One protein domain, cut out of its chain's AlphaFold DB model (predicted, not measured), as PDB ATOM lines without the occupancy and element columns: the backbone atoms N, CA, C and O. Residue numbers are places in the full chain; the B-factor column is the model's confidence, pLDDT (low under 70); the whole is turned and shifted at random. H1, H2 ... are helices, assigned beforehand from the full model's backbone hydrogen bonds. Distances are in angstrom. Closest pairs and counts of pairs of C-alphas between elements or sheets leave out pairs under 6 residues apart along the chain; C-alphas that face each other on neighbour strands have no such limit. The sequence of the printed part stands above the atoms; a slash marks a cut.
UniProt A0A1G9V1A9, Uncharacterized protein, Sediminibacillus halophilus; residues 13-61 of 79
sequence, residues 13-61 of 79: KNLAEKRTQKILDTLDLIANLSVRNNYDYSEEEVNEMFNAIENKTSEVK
ATOM      1  N   LYS A  13     -41.887 -52.478 -31.890       96.31
ATOM      2  CA  LYS A  13     -40.442 -52.253 -32.066       96.31
ATOM      3  C   LYS A  13     -40.041 -52.312 -33.541       96.31
ATOM      4  O   LYS A  13     -39.485 -51.345 -34.042       96.31
ATOM      5  N   ASN A  14     -40.444 -53.365 -34.258       96.81
ATOM      6  CA  ASN A  14     -40.134 -53.529 -35.683       96.81
ATOM      7  C   ASN A  14     -40.666 -52.371 -36.545       96.81
ATOM      8  O   ASN A  14     -40.010 -51.937 -37.490       96.81
ATOM      9  N   LEU A  15     -41.880 -51.884 -36.261       97.81
ATOM     10  CA  LEU A  15     -42.453 -50.749 -36.988       97.81
ATOM     11  C   LEU A  15     -41.797 -49.426 -36.592       97.81
ATOM     12  O   LEU A  15     -41.589 -48.584 -37.461       97.81
ATOM     13  N   ALA A  16     -41.508 -49.235 -35.306       96.94
ATOM     14  CA  ALA A  16     -40.859 -48.037 -34.797       96.94
ATOM     15  C   ALA A  16     -39.456 -47.894 -35.392       96.94
ATOM     16  O   ALA A  16     -39.169 -46.861 -35.977       96.94
ATOM     17  N   GLU A  17     -38.648 -48.951 -35.353       98.12
ATOM     18  CA  GLU A  17     -37.289 -48.975 -35.899       98.12
ATOM     19  C   GLU A  17     -37.264 -48.590 -37.382       98.12
ATOM     20  O   GLU A  17     -36.616 -47.616 -37.755       98.12
ATOM     21  N   LYS A  18     -38.067 -49.261 -38.219       98.31
ATOM     22  CA  LYS A  18     -38.146 -48.956 -39.659       98.31
ATOM     23  C   LYS A  18     -38.568 -47.514 -39.943       98.31
ATOM     24  O   LYS A  18     -38.068 -46.891 -40.875       98.31
ATOM     25  N   ARG A  19     -39.531 -46.989 -39.180       98.12
ATOM     26  CA  ARG A  19     -40.044 -45.623 -39.371       98.12
ATOM     27  C   ARG A  19     -39.042 -44.581 -38.897       98.12
ATOM     28  O   ARG A  19     -38.858 -43.586 -39.587       98.12
ATOM     29  N   THR A  20     -38.398 -44.818 -37.758       98.00
ATOM     30  CA  THR A  20     -37.353 -43.945 -37.232       98.00
ATOM     31  C   THR A  20     -36.158 -43.915 -38.174       98.00
ATOM     32  O   THR A  20     -35.731 -42.822 -38.522       98.00
ATOM     33  N   GLN A  21     -35.692 -45.067 -38.666       98.31
ATOM     34  CA  GLN A  21     -34.576 -45.114 -39.615       98.31
ATOM     35  C   GLN A  21     -34.872 -44.284 -40.866       98.31
ATOM     36  O   GLN A  21     -34.080 -43.427 -41.226       98.31
ATOM     37  N   LYS A  22     -36.068 -44.425 -41.451       98.25
ATOM     38  CA  LYS A  22     -36.465 -43.623 -42.616       98.25
ATOM     39  C   LYS A  22     -36.430 -42.110 -42.350       98.25
ATOM     40  O   LYS A  22     -36.108 -41.341 -43.251       98.25
ATOM     41  N   ILE A  23     -36.798 -41.673 -41.144       98.06
ATOM     42  CA  ILE A  23     -36.713 -40.256 -40.760       98.06
ATOM     43  C   ILE A  23     -35.247 -39.826 -40.680       98.06
ATOM     44  O   ILE A  23     -34.915 -38.789 -41.239       98.06
ATOM     45  N   LEU A  24     -34.385 -40.623 -40.041       98.25
ATOM     46  CA  LEU A  24     -32.949 -40.338 -39.945       98.25
ATOM     47  C   LEU A  24     -32.300 -40.255 -41.332       98.25
ATOM     48  O   LEU A  24     -31.678 -39.247 -41.636       98.25
ATOM     49  N   ASP A  25     -32.570 -41.221 -42.214       98.44
ATOM     50  CA  ASP A  25     -32.059 -41.209 -43.591       98.44
ATOM     51  C   ASP A  25     -32.517 -39.950 -44.352       98.44
ATOM     52  O   ASP A  25     -31.779 -39.369 -45.142       98.44
ATOM     53  N   THR A  26     -33.752 -39.494 -44.108       98.25
ATOM     54  CA  THR A  26     -34.272 -38.258 -44.719       98.25
ATOM     55  C   THR A  26     -33.572 -37.019 -44.151       98.25
ATOM     56  O   THR A  26     -33.290 -36.087 -44.898       98.25
ATOM     57  N   LEU A  27     -33.267 -36.996 -42.851       98.19
ATOM     58  CA  LEU A  27     -32.503 -35.909 -42.236       98.19
ATOM     59  C   LEU A  27     -31.077 -35.840 -42.793       98.19
ATOM     60  O   LEU A  27     -30.594 -34.741 -43.048       98.19
ATOM     61  N   ASP A  28     -30.445 -36.980 -43.073       98.38
ATOM     62  CA  ASP A  28     -29.137 -37.020 -43.736       98.38
ATOM     63  C   ASP A  28     -29.210 -36.437 -45.160       98.38
ATOM     64  O   ASP A  28     -28.334 -35.680 -45.582       98.38
ATOM     65  N   LEU A  29     -30.293 -36.709 -45.899       97.94
ATOM     66  CA  LEU A  29     -30.531 -36.077 -47.203       97.94
ATOM     67  C   LEU A  29     -30.732 -34.560 -47.091       97.94
ATOM     68  O   LEU A  29     -30.227 -33.821 -47.934       97.94
ATOM     69  N   ILE A  30     -31.428 -34.091 -46.053       97.38
ATOM     70  CA  ILE A  30     -31.576 -32.658 -45.770       97.38
ATOM     71  C   ILE A  30     -30.217 -32.039 -45.421       97.38
ATOM     72  O   ILE A  30     -29.910 -30.946 -45.889       97.38
ATOM     73  N   ALA A  31     -29.364 -32.740 -44.670       97.56
ATOM     74  CA  ALA A  31     -28.021 -32.264 -44.349       97.56
ATOM     75  C   ALA A  31     -27.172 -32.036 -45.611       97.56
ATOM     76  O   ALA A  31     -26.416 -31.066 -45.670       97.56
ATOM     77  N   ASN A  32     -27.354 -32.840 -46.663       97.06
ATOM     78  CA  ASN A  32     -26.680 -32.625 -47.950       97.06
ATOM     79  C   ASN A  32     -27.085 -31.309 -48.642       97.06
ATOM     80  O   ASN A  32     -26.320 -30.792 -49.456       97.06
ATOM     81  N   LEU A  33     -28.248 -30.733 -48.310       97.06
ATOM     82  CA  LEU A  33     -28.664 -29.419 -48.819       97.06
ATOM     83  C   LEU A  33     -27.846 -28.270 -48.214       97.06
ATOM     84  O   LEU A  33     -27.855 -27.171 -48.756       97.06
ATOM     85  N   SER A  34     -27.076 -28.520 -47.147       97.00
ATOM     86  CA  SER A  34     -26.179 -27.516 -46.558       97.00
ATOM     87  C   SER A  34     -24.982 -27.139 -47.446       97.00
ATOM     88  O   SER A  34     -24.221 -26.219 -47.135       97.00
ATOM     89  N   VAL A  35     -24.779 -27.849 -48.560       96.38
ATOM     90  CA  VAL A  35     -23.677 -27.593 -49.487       96.38
ATOM     91  C   VAL A  35     -23.960 -26.326 -50.298       96.38
ATOM     92  O   VAL A  35     -24.576 -26.371 -51.362       96.38
ATOM     93  N   ARG A  36     -23.430 -25.197 -49.813       93.75
ATOM     94  CA  ARG A  36     -23.558 -23.854 -50.412       93.75
ATOM     95  C   ARG A  36     -23.108 -23.749 -51.872       93.75
ATOM     96  O   ARG A  36     -23.589 -22.894 -52.594       93.75
ATOM     97  N   ASN A  37     -22.209 -24.624 -52.324       96.12
ATOM     98  CA  ASN A  37     -21.776 -24.643 -53.727       96.12
ATOM     99  C   ASN A  37     -22.868 -25.147 -54.687       96.12
ATOM    100  O   ASN A  37     -22.799 -24.868 -55.879       96.12
ATOM    101  N   ASN A  38     -23.831 -25.920 -54.177       94.19
ATOM    102  CA  ASN A  38     -24.903 -26.522 -54.967       94.19
ATOM    103  C   ASN A  38     -26.243 -25.801 -54.769       94.19
ATOM    104  O   ASN A  38     -27.123 -25.929 -55.618       94.19
ATOM    105  N   TYR A  39     -26.404 -25.088 -53.649       96.12
ATOM    106  CA  TYR A  39     -27.671 -24.502 -53.235       96.12
ATOM    107  C   TYR A  39     -27.477 -23.148 -52.556       96.12
ATOM    108  O   TYR A  39     -26.655 -23.002 -51.647       96.12
ATOM    109  N   ASP A  40     -28.337 -22.207 -52.931       96.38
ATOM    110  CA  ASP A  40     -28.537 -20.950 -52.225       96.38
ATOM    111  C   ASP A  40     -29.754 -21.071 -51.310       96.38
ATOM    112  O   ASP A  40     -30.774 -21.650 -51.681       96.38
ATOM    113  N   TYR A  41     -29.630 -20.546 -50.096       97.25
ATOM    114  CA  TYR A  41     -30.705 -20.520 -49.108       97.25
ATOM    115  C   TYR A  41     -30.420 -19.450 -48.055       97.25
ATOM    116  O   TYR A  41     -29.270 -19.172 -47.703       97.25
ATOM    117  N   SER A  42     -31.461 -18.849 -47.517       97.94
ATOM    118  CA  SER A  42     -31.382 -17.928 -46.393       97.94
ATOM    119  C   SER A  42     -31.363 -18.681 -45.063       97.94
ATOM    120  O   SER A  42     -31.678 -19.868 -44.968       97.94
ATOM    121  N   GLU A  43     -30.969 -17.981 -44.003       97.38
ATOM    122  CA  GLU A  43     -31.103 -18.501 -42.643       97.38
ATOM    123  C   GLU A  43     -32.580 -18.690 -42.255       97.38
ATOM    124  O   GLU A  43     -32.921 -19.650 -41.571       97.38
ATOM    125  N   GLU A  44     -33.465 -17.817 -42.747       98.31
ATOM    126  CA  GLU A  44     -34.910 -17.896 -42.520       98.31
ATOM    127  C   GLU A  44     -35.507 -19.184 -43.099       98.31
ATOM    128  O   GLU A  44     -36.159 -19.922 -42.367       98.31
ATOM    129  N   GLU A  45     -35.191 -19.531 -44.352       98.19
ATOM    130  CA  GLU A  45     -35.666 -20.772 -44.988       98.19
ATOM    131  C   GLU A  45     -35.187 -22.031 -44.244       98.19
ATOM    132  O   GLU A  45     -35.938 -22.996 -44.077       98.19
ATOM    133  N   VAL A  46     -33.948 -22.025 -43.738       97.94
ATOM    134  CA  VAL A  46     -33.427 -23.126 -42.910       97.94
ATOM    135  C   VAL A  46     -34.193 -23.216 -41.593       97.94
ATOM    136  O   VAL A  46     -34.601 -24.308 -41.191       97.94
ATOM    137  N   ASN A  47     -34.430 -22.080 -40.937       98.00
ATOM    138  CA  ASN A  47     -35.179 -22.026 -39.689       98.00
ATOM    139  C   ASN A  47     -36.622 -22.508 -39.875       98.00
ATOM    140  O   ASN A  47     -37.103 -23.306 -39.073       98.00
ATOM    141  N   GLU A  48     -37.314 -22.090 -40.936       98.31
ATOM    142  CA  GLU A  48     -38.663 -22.565 -41.259       98.31
ATOM    143  C   GLU A  48     -38.708 -24.087 -41.447       98.31
ATOM    144  O   GLU A  48     -39.570 -24.763 -40.872       98.31
ATOM    145  N   MET A  49     -37.742 -24.643 -42.189       97.94
ATOM    146  CA  MET A  49     -37.634 -26.082 -42.427       97.94
ATOM    147  C   MET A  49     -37.476 -26.871 -41.119       97.94
ATOM    148  O   MET A  49     -38.208 -27.840 -40.884       97.94
ATOM    149  N   PHE A  50     -36.558 -26.460 -40.241       98.19
ATOM    150  CA  PHE A  50     -36.329 -27.162 -38.976       98.19
ATOM    151  C   PHE A  50     -37.453 -26.934 -37.961       98.19
ATOM    152  O   PHE A  50     -37.884 -27.894 -37.318       98.19
ATOM    153  N   ASN A  51     -38.034 -25.732 -37.901       98.31
ATOM    154  CA  ASN A  51     -39.210 -25.456 -37.076       98.31
ATOM    155  C   ASN A  51     -40.377 -26.391 -37.427       98.31
ATOM    156  O   ASN A  51     -41.055 -26.907 -36.534       98.31
ATOM    157  N   ALA A  52     -40.616 -26.662 -38.714       98.19
ATOM    158  CA  ALA A  52     -41.656 -27.598 -39.136       98.19
ATOM    159  C   ALA A  52     -41.398 -29.032 -38.624       98.19
ATOM    160  O   ALA A  52     -42.313 -29.684 -38.101       98.19
ATOM    161  N   ILE A  53     -40.153 -29.512 -38.721       98.00
ATOM    162  CA  ILE A  53     -39.737 -30.845 -38.247       98.00
ATOM    163  C   ILE A  53     -39.885 -30.960 -36.724       98.00
ATOM    164  O   ILE A  53     -40.454 -31.937 -36.213       98.00
ATOM    165  N   GLU A  54     -39.404 -29.963 -35.986       97.88
ATOM    166  CA  GLU A  54     -39.448 -29.927 -34.524       97.88
ATOM    167  C   GLU A  54     -40.882 -29.863 -34.001       97.88
ATOM    168  O   GLU A  54     -41.264 -30.649 -33.123       97.88
ATOM    169  N   ASN A  55     -41.713 -28.998 -34.592       97.69
ATOM    170  CA  ASN A  55     -43.126 -28.885 -34.249       97.69
ATOM    171  C   ASN A  55     -43.846 -30.220 -34.441       97.69
ATOM    172  O   ASN A  55     -44.556 -30.673 -33.533       97.69
ATOM    173  N   LYS A  56     -43.613 -30.904 -35.570       97.38
ATOM    174  CA  LYS A  56     -44.250 -32.200 -35.819       97.38
ATOM    175  C   LYS A  56     -43.777 -33.274 -34.843       97.38
ATOM    176  O   LYS A  56     -44.588 -34.044 -34.322       97.38
ATOM    177  N   THR A  57     -42.481 -33.305 -34.551       96.44
ATOM    178  CA  THR A  57     -41.896 -34.240 -33.581       96.44
ATOM    179  C   THR A  57     -42.479 -34.020 -32.183       96.44
ATOM    180  O   THR A  57     -42.869 -34.978 -31.510       96.44
ATOM    181  N   SER A  58     -42.615 -32.758 -31.765       95.69
ATOM    182  CA  SER A  58     -43.234 -32.366 -30.495       95.69
ATOM    183  C   SER A  58     -44.706 -32.786 -30.417       95.69
ATOM    184  O   SER A  58     -45.125 -33.394 -29.426       95.69
ATOM    185  N   GLU A  59     -45.489 -32.532 -31.470       95.50
ATOM    186  CA  GLU A  59     -46.897 -32.938 -31.578       95.50
ATOM    187  C   GLU A  59     -47.064 -34.457 -31.407       95.50
ATOM    188  O   GLU A  59     -47.842 -34.909 -30.562       95.50
ATOM    189  N   VAL A  60     -46.286 -35.256 -32.146       95.19
ATOM    190  CA  VAL A  60     -46.369 -36.723 -32.099       95.19
ATOM    191  C   VAL A  60     -45.889 -37.265 -30.750       95.19
ATOM    192  O   VAL A  60     -46.536 -38.147 -30.181       95.19
ATOM    193  N   LYS A  61     -44.812 -36.711 -30.176       94.06
ATOM    194  CA  LYS A  61     -44.306 -37.107 -28.849       94.06
ATOM    195  C   LYS A  61     -45.360 -36.904 -27.759       94.06
ATOM    196  O   LYS A  61     -45.516 -37.763 -26.888       94.06
TER     197      LYS A  61
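Overview. This is residues 13 to 61 of the 79 residues of an uncharacterized protein of Sediminibacillus halophilus (UniProt A0A1G9V1A9). Two long helices, H1 and H2, make a flat, open U: H1 runs out, the link of residues 33 to 42 turns at one end, and H2 runs back beside H1 across a gap. The printed part has 49 residues, with two named helices in the order H1, H2 and no named strand; the class is all helix. It is loose, with a radius of gyration of the C-alphas of 13.2 A and spans of 39 by 21 by 6 A.

Along the chain. H1, residues 13 to 32, begins at C-alpha 13 (-40.442, -52.253, -32.066) and is 28.8 A long from first to last C-alpha. H2, residues 43 to 61, is 26.7 A long and ends at C-alpha 61 (-44.306, -37.107, -28.849).

Arrangement. H1 and H2 are apart, with no C-alpha of the one within 8 A of the other. In both helices every O i to N i+4 pair is within hydrogen-bond range. Residues 13 to 26 of H1, residues 35 to 40 and residues 54 to 61 of H2 stand free.

Size, cuts and confidence. The C-alphas farthest apart, those of Lys 13 and Asn 37, are 39.7 A apart. The link from H1 to H2 is short, and the printed part has no cut. The mean pLDDT of the printed part is 97.3, and no printed residue is under 70.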